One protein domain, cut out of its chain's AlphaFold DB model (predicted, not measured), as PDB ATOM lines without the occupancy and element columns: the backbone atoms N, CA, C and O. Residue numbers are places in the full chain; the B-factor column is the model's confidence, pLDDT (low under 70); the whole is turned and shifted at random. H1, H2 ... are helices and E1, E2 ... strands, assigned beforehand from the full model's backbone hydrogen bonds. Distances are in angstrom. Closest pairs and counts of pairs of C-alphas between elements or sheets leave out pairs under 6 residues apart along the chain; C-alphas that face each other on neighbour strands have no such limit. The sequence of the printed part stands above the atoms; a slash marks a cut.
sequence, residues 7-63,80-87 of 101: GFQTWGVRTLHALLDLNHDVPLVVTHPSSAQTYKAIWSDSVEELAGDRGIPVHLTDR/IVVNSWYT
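What this domain is: This is residues 7 to 63 and 80 to 87 of the 101 residues of a protein of Mycolicibacterium tokaiense (UniProt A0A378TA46). Two parallel strands, E1 and E2, make a small sheet with helix H2 packed on it; longer helix H1 packs on H2, with strand E3 near H1, and loop residues 32 to 46 reach out at one end. The 65 printed residues include, in order, H1, E1, H2, E2, E3; the class is mixed. The whole is compact, radius of gyration of the C-alphas 11.4 A, spans 35 by 23 by 19 A.

How they stand to each other: E1, residues 25 to 31, and E2, residues 58 to 60, are parallel; N 59 and O 29 are 2.8 A apart, within hydrogen-bond range. With H2, residues 47 to 53, they form a strand-helix-strand unit, parallel neighbours with a helix between, its crossover right-handed. The closest C-alphas of H2 and E2 are Glu 48 and Val 58, 6.4 A. H1, residues 9 to 21, touches H2, closest C-alphas Val 13 and Val 47, 5.0 A, at a steep tilt of 42 degrees. In both helices every O i to N i+4 pair is within hydrogen-bond range. E3, residues 80 to 83, pairs with no named strand; its closest C-alpha to H1 is Asn 83, 5.6 A from that of Gly 12.

Where its parts are: H1, 18.5 A long, begins at C-alpha 9 (17.550, -1.744, -30.828); E1 is 17.3 A long; E3 ends at C-alpha 83 (14.686, -5.168, -22.676).

The domain as a whole: Residues 64 to 79 are cut out, C-alphas 63 and 80 standing 16.1 A apart. The link E1 to H2 is long; residues 35 to 43 have pLDDT under 70.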
ATOM      1  N   GLY A   7      11.971  -0.692 -24.486       96.44
ATOM      2  CA  GLY A   7      13.065  -1.346 -25.185       96.44
ATOM      3  C   GLY A   7      13.672  -0.567 -26.323       96.44
ATOM      4  O   GLY A   7      13.144   0.449 -26.757       96.44
ATOM      5  N   PHE A   8      14.825  -1.038 -26.783       93.69
ATOM      6  CA  PHE A   8      15.611  -0.356 -27.804       93.69
ATOM      7  C   PHE A   8      16.431  -1.353 -28.632       93.69
ATOM      8  O   PHE A   8      16.747  -2.454 -28.172       93.69
ATOM      9  N   GLN A   9      16.791  -0.948 -29.852       90.44
ATOM     10  CA  GLN A   9      17.550  -1.744 -30.828       90.44
ATOM     11  C   GLN A   9      16.895  -3.094 -31.193       90.44
ATOM     12  O   GLN A   9      15.770  -3.408 -30.802       90.44
ATOM     13  N   THR A  10      17.633  -3.930 -31.928       91.81
ATOM     14  CA  THR A  10      17.194  -5.242 -32.426       91.81
ATOM     15  C   THR A  10      16.618  -6.164 -31.354       91.81
ATOM     16  O   THR A  10      15.620  -6.841 -31.593       91.81
ATOM     17  N   TRP A  11      17.199  -6.202 -30.152       92.88
ATOM     18  CA  TRP A  11      16.656  -7.040 -29.077       92.88
ATOM     19  C   TRP A  11      15.328  -6.505 -28.542       92.88
ATOM     20  O   TRP A  11      14.430  -7.302 -28.272       92.88
ATOM     21  N   GLY A  12      15.169  -5.180 -28.474       95.62
ATOM     22  CA  GLY A  12      13.888  -4.554 -28.173       95.62
ATOM     23  C   GLY A  12      12.817  -4.912 -29.208       95.62
ATOM     24  O   GLY A  12      11.722  -5.326 -28.835       95.62
ATOM     25  N   VAL A  13      13.157  -4.853 -30.501       96.19
ATOM     26  CA  VAL A  13      12.243  -5.211 -31.603       96.19
ATOM     27  C   VAL A  13      11.808  -6.670 -31.518       96.19
ATOM     28  O   VAL A  13      10.617  -6.963 -31.588       96.19
ATOM     29  N   ARG A  14      12.749  -7.596 -31.298       96.81
ATOM     30  CA  ARG A  14      12.435  -9.027 -31.149       96.81
ATOM     31  C   ARG A  14      11.518  -9.299 -29.960       96.81
ATOM     32  O   ARG A  14      10.611 -10.119 -30.072       96.81
ATOM     33  N   THR A  15      11.734  -8.618 -28.837       98.19
ATOM     34  CA  THR A  15      10.855  -8.760 -27.670       98.19
ATOM     35  C   THR A  15       9.479  -8.175 -27.927       98.19
ATOM     36  O   THR A  15       8.501  -8.856 -27.639       98.19
ATOM     37  N   LEU A  16       9.377  -6.978 -28.513       98.25
ATOM     38  CA  LEU A  16       8.082  -6.406 -28.878       98.25
ATOM     39  C   LEU A  16       7.324  -7.337 -29.831       98.25
ATOM     40  O   LEU A  16       6.162  -7.635 -29.585       98.25
ATOM     41  N   HIS A  17       7.992  -7.877 -30.853       97.88
ATOM     42  CA  HIS A  17       7.390  -8.847 -31.766       97.88
ATOM     43  C   HIS A  17       6.839 -10.072 -31.024       97.88
ATOM     44  O   HIS A  17       5.679 -10.429 -31.208       97.88
ATOM     45  N   ALA A  18       7.630 -10.672 -30.130       98.31
ATOM     46  CA  ALA A  18       7.198 -11.829 -29.348       98.31
ATOM     47  C   ALA A  18       6.011 -11.512 -28.418       98.31
ATOM     48  O   ALA A  18       5.106 -12.332 -28.280       98.31
ATOM     49  N   LEU A  19       5.983 -10.323 -27.800       98.19
ATOM     50  CA  LEU A  19       4.849  -9.886 -26.978       98.19
ATOM     51  C   LEU A  19       3.560  -9.785 -27.809       98.19
ATOM     52  O   LEU A  19       2.496 -10.195 -27.347       98.19
ATOM     53  N   LEU A  20       3.661  -9.280 -29.040       97.38
ATOM     54  CA  LEU A  20       2.524  -9.163 -29.952       97.38
ATOM     55  C   LEU A  20       2.057 -10.530 -30.476       97.38
ATOM     56  O   LEU A  20       0.853 -10.775 -30.527       97.38
ATOM     57  N   ASP A  21       2.985 -11.432 -30.803       97.75
ATOM     58  CA  ASP A  21       2.673 -12.797 -31.256       97.75
ATOM     59  C   ASP A  21       1.943 -13.617 -30.185       97.75
ATOM     60  O   ASP A  21       1.096 -14.450 -30.501       97.75
ATOM     61  N   LEU A  22       2.238 -13.358 -28.909       97.19
ATOM     62  CA  LEU A  22       1.560 -13.967 -27.762       97.19
ATOM     63  C   LEU A  22       0.222 -13.284 -27.412       97.19
ATOM     64  O   LEU A  22      -0.368 -13.584 -26.372       97.19
ATOM     65  N   ASN A  23      -0.266 -12.369 -28.258       94.94
ATOM     66  CA  ASN A  23      -1.517 -11.628 -28.081       94.94
ATOM     67  C   ASN A  23      -1.596 -10.840 -26.757       94.94
ATOM     68  O   ASN A  23      -2.676 -10.692 -26.173       94.94
ATOM     69  N   HIS A  24      -0.468 -10.318 -26.267       97.56
ATOM     70  CA  HIS A  24      -0.501  -9.321 -25.200       97.56
ATOM     71  C   HIS A  24      -1.058  -7.989 -25.728       97.56
ATOM     72  O   HIS A  24      -0.830  -7.613 -26.875       97.56
ATOM     73  N   ASP A  25      -1.785  -7.271 -24.872       97.75
ATOM     74  CA  ASP A  25      -2.227  -5.904 -25.145       97.75
ATOM     75  C   ASP A  25      -1.072  -4.966 -24.787       97.75
ATOM     76  O   ASP A  25      -0.658  -4.934 -23.628       97.75
ATOM     77  N   VAL A  26      -0.515  -4.251 -25.763       98.50
ATOM     78  CA  VAL A  26       0.631  -3.350 -25.570       98.50
ATOM     79  C   VAL A  26       0.152  -1.903 -25.741       98.50
ATOM     80  O   VAL A  26       0.212  -1.376 -26.849       98.50
ATOM     81  N   PRO A  27      -0.357  -1.243 -24.680       98.31
ATOM     82  CA  PRO A  27      -0.930   0.103 -24.787       98.31
ATOM     83  C   PRO A  27       0.111   1.222 -24.932       98.31
ATOM     84  O   PRO A  27      -0.253   2.345 -25.277       98.31
ATOM     85  N   LEU A  28       1.382   0.950 -24.623       98.75
ATOM     86  CA  LEU A  28       2.464   1.932 -24.675       98.75
ATOM     87  C   LEU A  28       3.811   1.239 -24.893       98.75
ATOM     88  O   LEU A  28       4.157   0.291 -24.181       98.75
ATOM     89  N   VAL A  29       4.589   1.781 -25.826       98.75
ATOM     90  CA  VAL A  29       6.005   1.468 -26.017       98.75
ATOM     91  C   VAL A  29       6.833   2.696 -25.655       98.75
ATOM     92  O   VAL A  29       6.551   3.799 -26.111       98.75
ATOM     93  N   VAL A  30       7.872   2.509 -24.848       98.44
ATOM     94  CA  VAL A  30       8.854   3.542 -24.512       98.44
ATOM     95  C   VAL A  30      10.198   3.139 -25.104       98.44
ATOM     96  O   VAL A  30      10.694   2.036 -24.861       98.44
ATOM     97  N   THR A  31      10.793   4.018 -25.903       97.25
ATOM     98  CA  THR A  31      12.070   3.741 -26.567       97.25
ATOM     99  C   THR A  31      12.969   4.973 -26.596       97.25
ATOM    100  O   THR A  31      12.527   6.089 -26.322       97.25
ATOM    101  N   HIS A  32      14.258   4.772 -26.857       94.19
ATOM    102  CA  HIS A  32      15.193   5.884 -26.984       94.19
ATOM    103  C   HIS A  32      15.038   6.554 -28.352       94.19
ATOM    104  O   HIS A  32      14.787   5.861 -29.342       94.19
ATOM    105  N   PRO A  33      15.232   7.881 -28.440       89.94
ATOM    106  CA  PRO A  33      15.311   8.549 -29.726       89.94
ATOM    107  C   PRO A  33      16.456   7.954 -30.553       89.94
ATOM    108  O   PRO A  33      17.540   7.645 -30.044       89.94
ATOM    109  N   SER A  34      16.226   7.810 -31.856       76.81
ATOM    110  CA  SER A  34      17.264   7.371 -32.786       76.81
ATOM    111  C   SER A  34      18.462   8.328 -32.725       76.81
ATOM    112  O   SER A  34      18.358   9.508 -33.055       76.81
ATOM    113  N   SER A  35      19.625   7.842 -32.279       65.62
ATOM    114  CA  SER A  35      20.828   8.676 -32.183       65.62
ATOM    115  C   SER A  35      21.403   8.975 -33.571       65.62
ATOM    116  O   SER A  35      21.622   8.048 -34.346       65.62
ATOM    117  N   ALA A  36      21.798  10.224 -33.837       50.41
ATOM    118  CA  ALA A  36      22.478  10.645 -35.073       50.41
ATOM    119  C   ALA A  36      23.901  10.062 -35.273       50.41
ATOM    120  O   ALA A  36      24.612  10.446 -36.201       50.41
ATOM    121  N   GLN A  37      24.364   9.161 -34.398       50.91
ATOM    122  CA  GLN A  37      25.692   8.553 -34.500       50.91
ATOM    123  C   GLN A  37      25.704   7.451 -35.565       50.91
ATOM    124  O   GLN A  37      25.254   6.327 -35.342       50.91
ATOM    125  N   THR A  38      26.305   7.791 -36.706       49.22
ATOM    126  CA  THR A  38      26.457   7.029 -37.958       49.22
ATOM    127  C   THR A  38      26.917   5.571 -37.792       49.22
ATOM    128  O   THR A  38      26.638   4.742 -38.648       49.22
ATOM    129  N   TYR A  39      27.580   5.225 -36.685       47.19
ATOM    130  CA  TYR A  39      28.024   3.857 -36.384       47.19
ATOM    131  C   TYR A  39      26.871   2.900 -36.009       47.19
ATOM    132  O   TYR A  39      26.931   1.721 -36.349       47.19
ATOM    133  N   LYS A  40      25.802   3.386 -35.357       46.62
ATOM    134  CA  LYS A  40      24.644   2.555 -34.961       46.62
ATOM    135  C   LYS A  40      23.627   2.349 -36.091       46.62
ATOM    136  O   LYS A  40      22.778   1.476 -35.981       46.62
ATOM    137  N   ALA A  41      23.736   3.113 -37.178       51.38
ATOM    138  CA  ALA A  41      22.736   3.177 -38.245       51.38
ATOM    139  C   ALA A  41      22.716   1.961 -39.190       51.38
ATOM    140  O   ALA A  41      21.793   1.829 -39.984       51.38
ATOM    141  N   ILE A  42      23.728   1.088 -39.145       52.16
ATOM    142  CA  ILE A  42      23.882   0.035 -40.163       52.16
ATOM    143  C   ILE A  42      23.149  -1.264 -39.761       52.16
ATOM    144  O   ILE A  42      22.833  -2.059 -40.637       52.16
ATOM    145  N   TRP A  43      22.820  -1.470 -38.473       52.09
ATOM    146  CA  TRP A  43      22.204  -2.720 -37.979       52.09
ATOM    147  C   TRP A  43      21.371  -2.568 -36.694       52.09
ATOM    148  O   TRP A  43      21.475  -3.404 -35.795       52.09
ATOM    149  N   SER A  44      20.572  -1.511 -36.545       70.94
ATOM    150  CA  SER A  44      19.624  -1.448 -35.425       70.94
ATOM    151  C   SER A  44      18.200  -1.391 -35.941       70.94
ATOM    152  O   SER A  44      17.788  -0.358 -36.464       70.94
ATOM    153  N   ASP A  45      17.454  -2.482 -35.769       86.56
ATOM    154  CA  ASP A  45      16.008  -2.449 -35.988       86.56
ATOM    155  C   ASP A  45      15.384  -1.382 -35.075       86.56
ATOM    156  O   ASP A  45      15.817  -1.194 -33.927       86.56
ATOM    157  N   SER A  46      14.368  -0.687 -35.583       91.50
ATOM    158  CA  SER A  46      13.694   0.388 -34.864       91.50
ATOM    159  C   SER A  46      12.466  -0.131 -34.118       91.50
ATOM    160  O   SER A  46      11.509  -0.635 -34.706       91.50
ATOM    161  N   VAL A  47      12.487   0.010 -32.791       95.19
ATOM    162  CA  VAL A  47      11.324  -0.272 -31.933       95.19
ATOM    163  C   VAL A  47      10.189   0.710 -32.224       95.19
ATOM    164  O   VAL A  47       9.027   0.311 -32.212       95.19
ATOM    165  N   GLU A  48      10.531   1.965 -32.520       95.56
ATOM    166  CA  GLU A  48       9.578   3.005 -32.908       95.56
ATOM    167  C   GLU A  48       8.836   2.626 -34.196       95.56
ATOM    168  O   GLU A  48       7.610   2.687 -34.220       95.56
ATOM    169  N   GLU A  49       9.554   2.163 -35.227       95.12
ATOM    170  CA  GLU A  49       8.938   1.751 -36.497       95.12
ATOM    171  C   GLU A  49       8.011   0.547 -36.300       95.12
ATOM    172  O   GLU A  49       6.850   0.603 -36.699       95.12
ATOM    173  N   LEU A  50       8.466  -0.509 -35.604       96.62
ATOM    174  CA  LEU A  50       7.621  -1.681 -35.341       96.62
ATOM    175  C   LEU A  50       6.354  -1.309 -34.557       96.62
ATOM    176  O   LEU A  50       5.273  -1.818 -34.854       96.62
ATOM    177  N   ALA A  51       6.466  -0.458 -33.538       97.69
ATOM    178  CA  ALA A  51       5.312  -0.021 -32.761       97.69
ATOM    179  C   ALA A  51       4.350   0.831 -33.610       97.69
ATOM    180  O   ALA A  51       3.141   0.587 -33.590       97.69
ATOM    181  N   GLY A  52       4.887   1.762 -34.407       96.94
ATOM    182  CA  GLY A  52       4.125   2.605 -35.326       96.94
ATOM    183  C   GLY A  52       3.344   1.802 -36.368       96.94
ATOM    184  O   GLY A  52       2.139   2.011 -36.518       96.94
ATOM    185  N   ASP A  53       3.978   0.811 -37.002       97.19
ATOM    186  CA  ASP A  53       3.348  -0.090 -37.984       97.19
ATOM    187  C   ASP A  53       2.174  -0.887 -37.398       97.19
ATOM    188  O   ASP A  53       1.264  -1.314 -38.114       97.19
ATOM    189  N   ARG A  54       2.187  -1.104 -36.081       97.06
ATOM    190  CA  ARG A  54       1.138  -1.818 -35.345       97.06
ATOM    191  C   ARG A  54       0.127  -0.879 -34.682       97.06
ATOM    192  O   ARG A  54      -0.779  -1.363 -34.011       97.06
ATOM    193  N   GLY A  55       0.254   0.435 -34.883       97.69
ATOM    194  CA  GLY A  55      -0.634   1.446 -34.307       97.69
ATOM    195  C   GLY A  55      -0.493   1.605 -32.791       97.69
ATOM    196  O   GLY A  55      -1.432   2.052 -32.133       97.69
ATOM    197  N   ILE A  56       0.653   1.215 -32.227       98.50
ATOM    198  CA  ILE A  56       0.926   1.285 -30.791       98.50
ATOM    199  C   ILE A  56       1.506   2.666 -30.459       98.50
ATOM    200  O   ILE A  56       2.467   3.083 -31.110       98.50
ATOM    201  N   PRO A  57       0.980   3.381 -29.446       98.44
ATOM    202  CA  PRO A  57       1.564   4.638 -28.995       98.44
ATOM    203  C   PRO A  57       3.032   4.482 -28.573       98.44
ATOM    204  O   PRO A  57       3.368   3.590 -27.788       98.44
ATOM    205  N   VAL A  58       3.889   5.387 -29.057       98.44
ATOM    206  CA  VAL A  58       5.323   5.426 -28.737       98.44
ATOM    207  C   VAL A  58       5.653   6.689 -27.949       98.44
ATOM    208  O   VAL A  58       5.288   7.792 -28.352       98.44
ATOM    209  N   HIS A  59       6.383   6.527 -26.847       98.31
ATOM    210  CA  HIS A  59       7.019   7.615 -26.107       98.31
ATOM    211  C   HIS A  59       8.535   7.549 -26.298       98.31
ATOM    212  O   HIS A  59       9.176   6.570 -25.907       98.31
ATOM    213  N   LEU A  60       9.108   8.587 -26.907       96.75
ATOM    214  CA  LEU A  60      10.550   8.707 -27.094       96.75
ATOM    215  C   LEU A  60      11.164   9.462 -25.923       96.75
ATOM    216  O   LEU A  60      10.822  10.617 -25.679       96.75
ATOM    217  N   THR A  61      12.116   8.844 -25.232       96.19
ATOM    218  CA  THR A  61      12.879   9.543 -24.197       96.19
ATOM    219  C   THR A  61      14.248   8.917 -23.954       96.19
ATOM    220  O   THR A  61      14.426   7.702 -24.021       96.19
ATOM    221  N   ASP A  62      15.242   9.745 -23.634       93.62
ATOM    222  CA  ASP A  62      16.535   9.272 -23.132       93.62
ATOM    223  C   ASP A  62      16.455   8.865 -21.653       93.62
ATOM    224  O   ASP A  62      17.198   7.994 -21.196       93.62
ATOM    225  N   ARG A  63      15.562   9.483 -20.870       95.50
ATOM    226  CA  ARG A  63      15.471   9.293 -19.415       95.50
ATOM    227  C   ARG A  63      14.021   9.269 -18.960       95.50
ATOM    228  O   ARG A  63      13.196  10.029 -19.442       95.50
ATOM    229  N   ILE A  80       5.309  -4.494 -16.550       97.88
ATOM    230  CA  ILE A  80       6.257  -3.709 -17.341       97.88
ATOM    231  C   ILE A  80       7.363  -4.652 -17.808       97.88
ATOM    232  O   ILE A  80       8.024  -5.296 -16.993       97.88
ATOM    233  N   VAL A  81       7.561  -4.746 -19.122       97.88
ATOM    234  CA  VAL A  81       8.637  -5.545 -19.721       97.88
ATOM    235  C   VAL A  81       9.730  -4.607 -20.196       97.88
ATOM    236  O   VAL A  81       9.464  -3.650 -20.918       97.88
ATOM    237  N   VAL A  82      10.964  -4.896 -19.799       97.69
ATOM    238  CA  VAL A  82      12.123  -4.048 -20.071       97.69
ATOM    239  C   VAL A  82      13.180  -4.893 -20.765       97.69
ATOM    240  O   VAL A  82      13.641  -5.885 -20.204       97.69
ATOM    241  N   ASN A  83      13.577  -4.520 -21.980       96.62
ATOM    242  CA  ASN A  83      14.686  -5.168 -22.676       96.62
ATOM    243  C   ASN A  83      15.537  -4.146 -23.426       96.62
ATOM    244  O   ASN A  83      15.040  -3.423 -24.281       96.62
ATOM    245  N   SER A  84      16.845  -4.148 -23.164       91.88
ATOM    246  CA  SER A  84      17.804  -3.255 -23.824       91.88
ATOM    247  C   SER A  84      17.520  -1.766 -23.572       91.88
ATOM    248  O   SER A  84      17.853  -0.919 -24.392       91.88
ATOM    249  N   TRP A  85      16.924  -1.449 -22.421       93.75
ATOM    250  CA  TRP A  85      16.830  -0.087 -21.898       93.75
ATOM    251  C   TRP A  85      18.139   0.292 -21.197       93.75
ATOM    252  O   TRP A  85      18.665  -0.503 -20.414       93.75
ATOM    253  N   TYR A  86      18.687   1.477 -21.476       90.69
ATOM    254  CA  TYR A  86      20.056   1.825 -21.060       90.69
ATOM    255  C   TYR A  86      20.147   2.890 -19.972       90.69
ATOM    256  O   TYR A  86      21.252   3.238 -19.552       90.69
ATOM    257  N   THR A  87      19.018   3.410 -19.498       93.38
ATOM    258  CA  THR A  87      19.001   4.432 -18.451       93.38
ATOM    259  C   THR A  87      18.257   3.972 -17.207       93.38
ATOM    260  O   THR A  87      17.637   2.913 -17.172       93.38
TER     261      THR A  87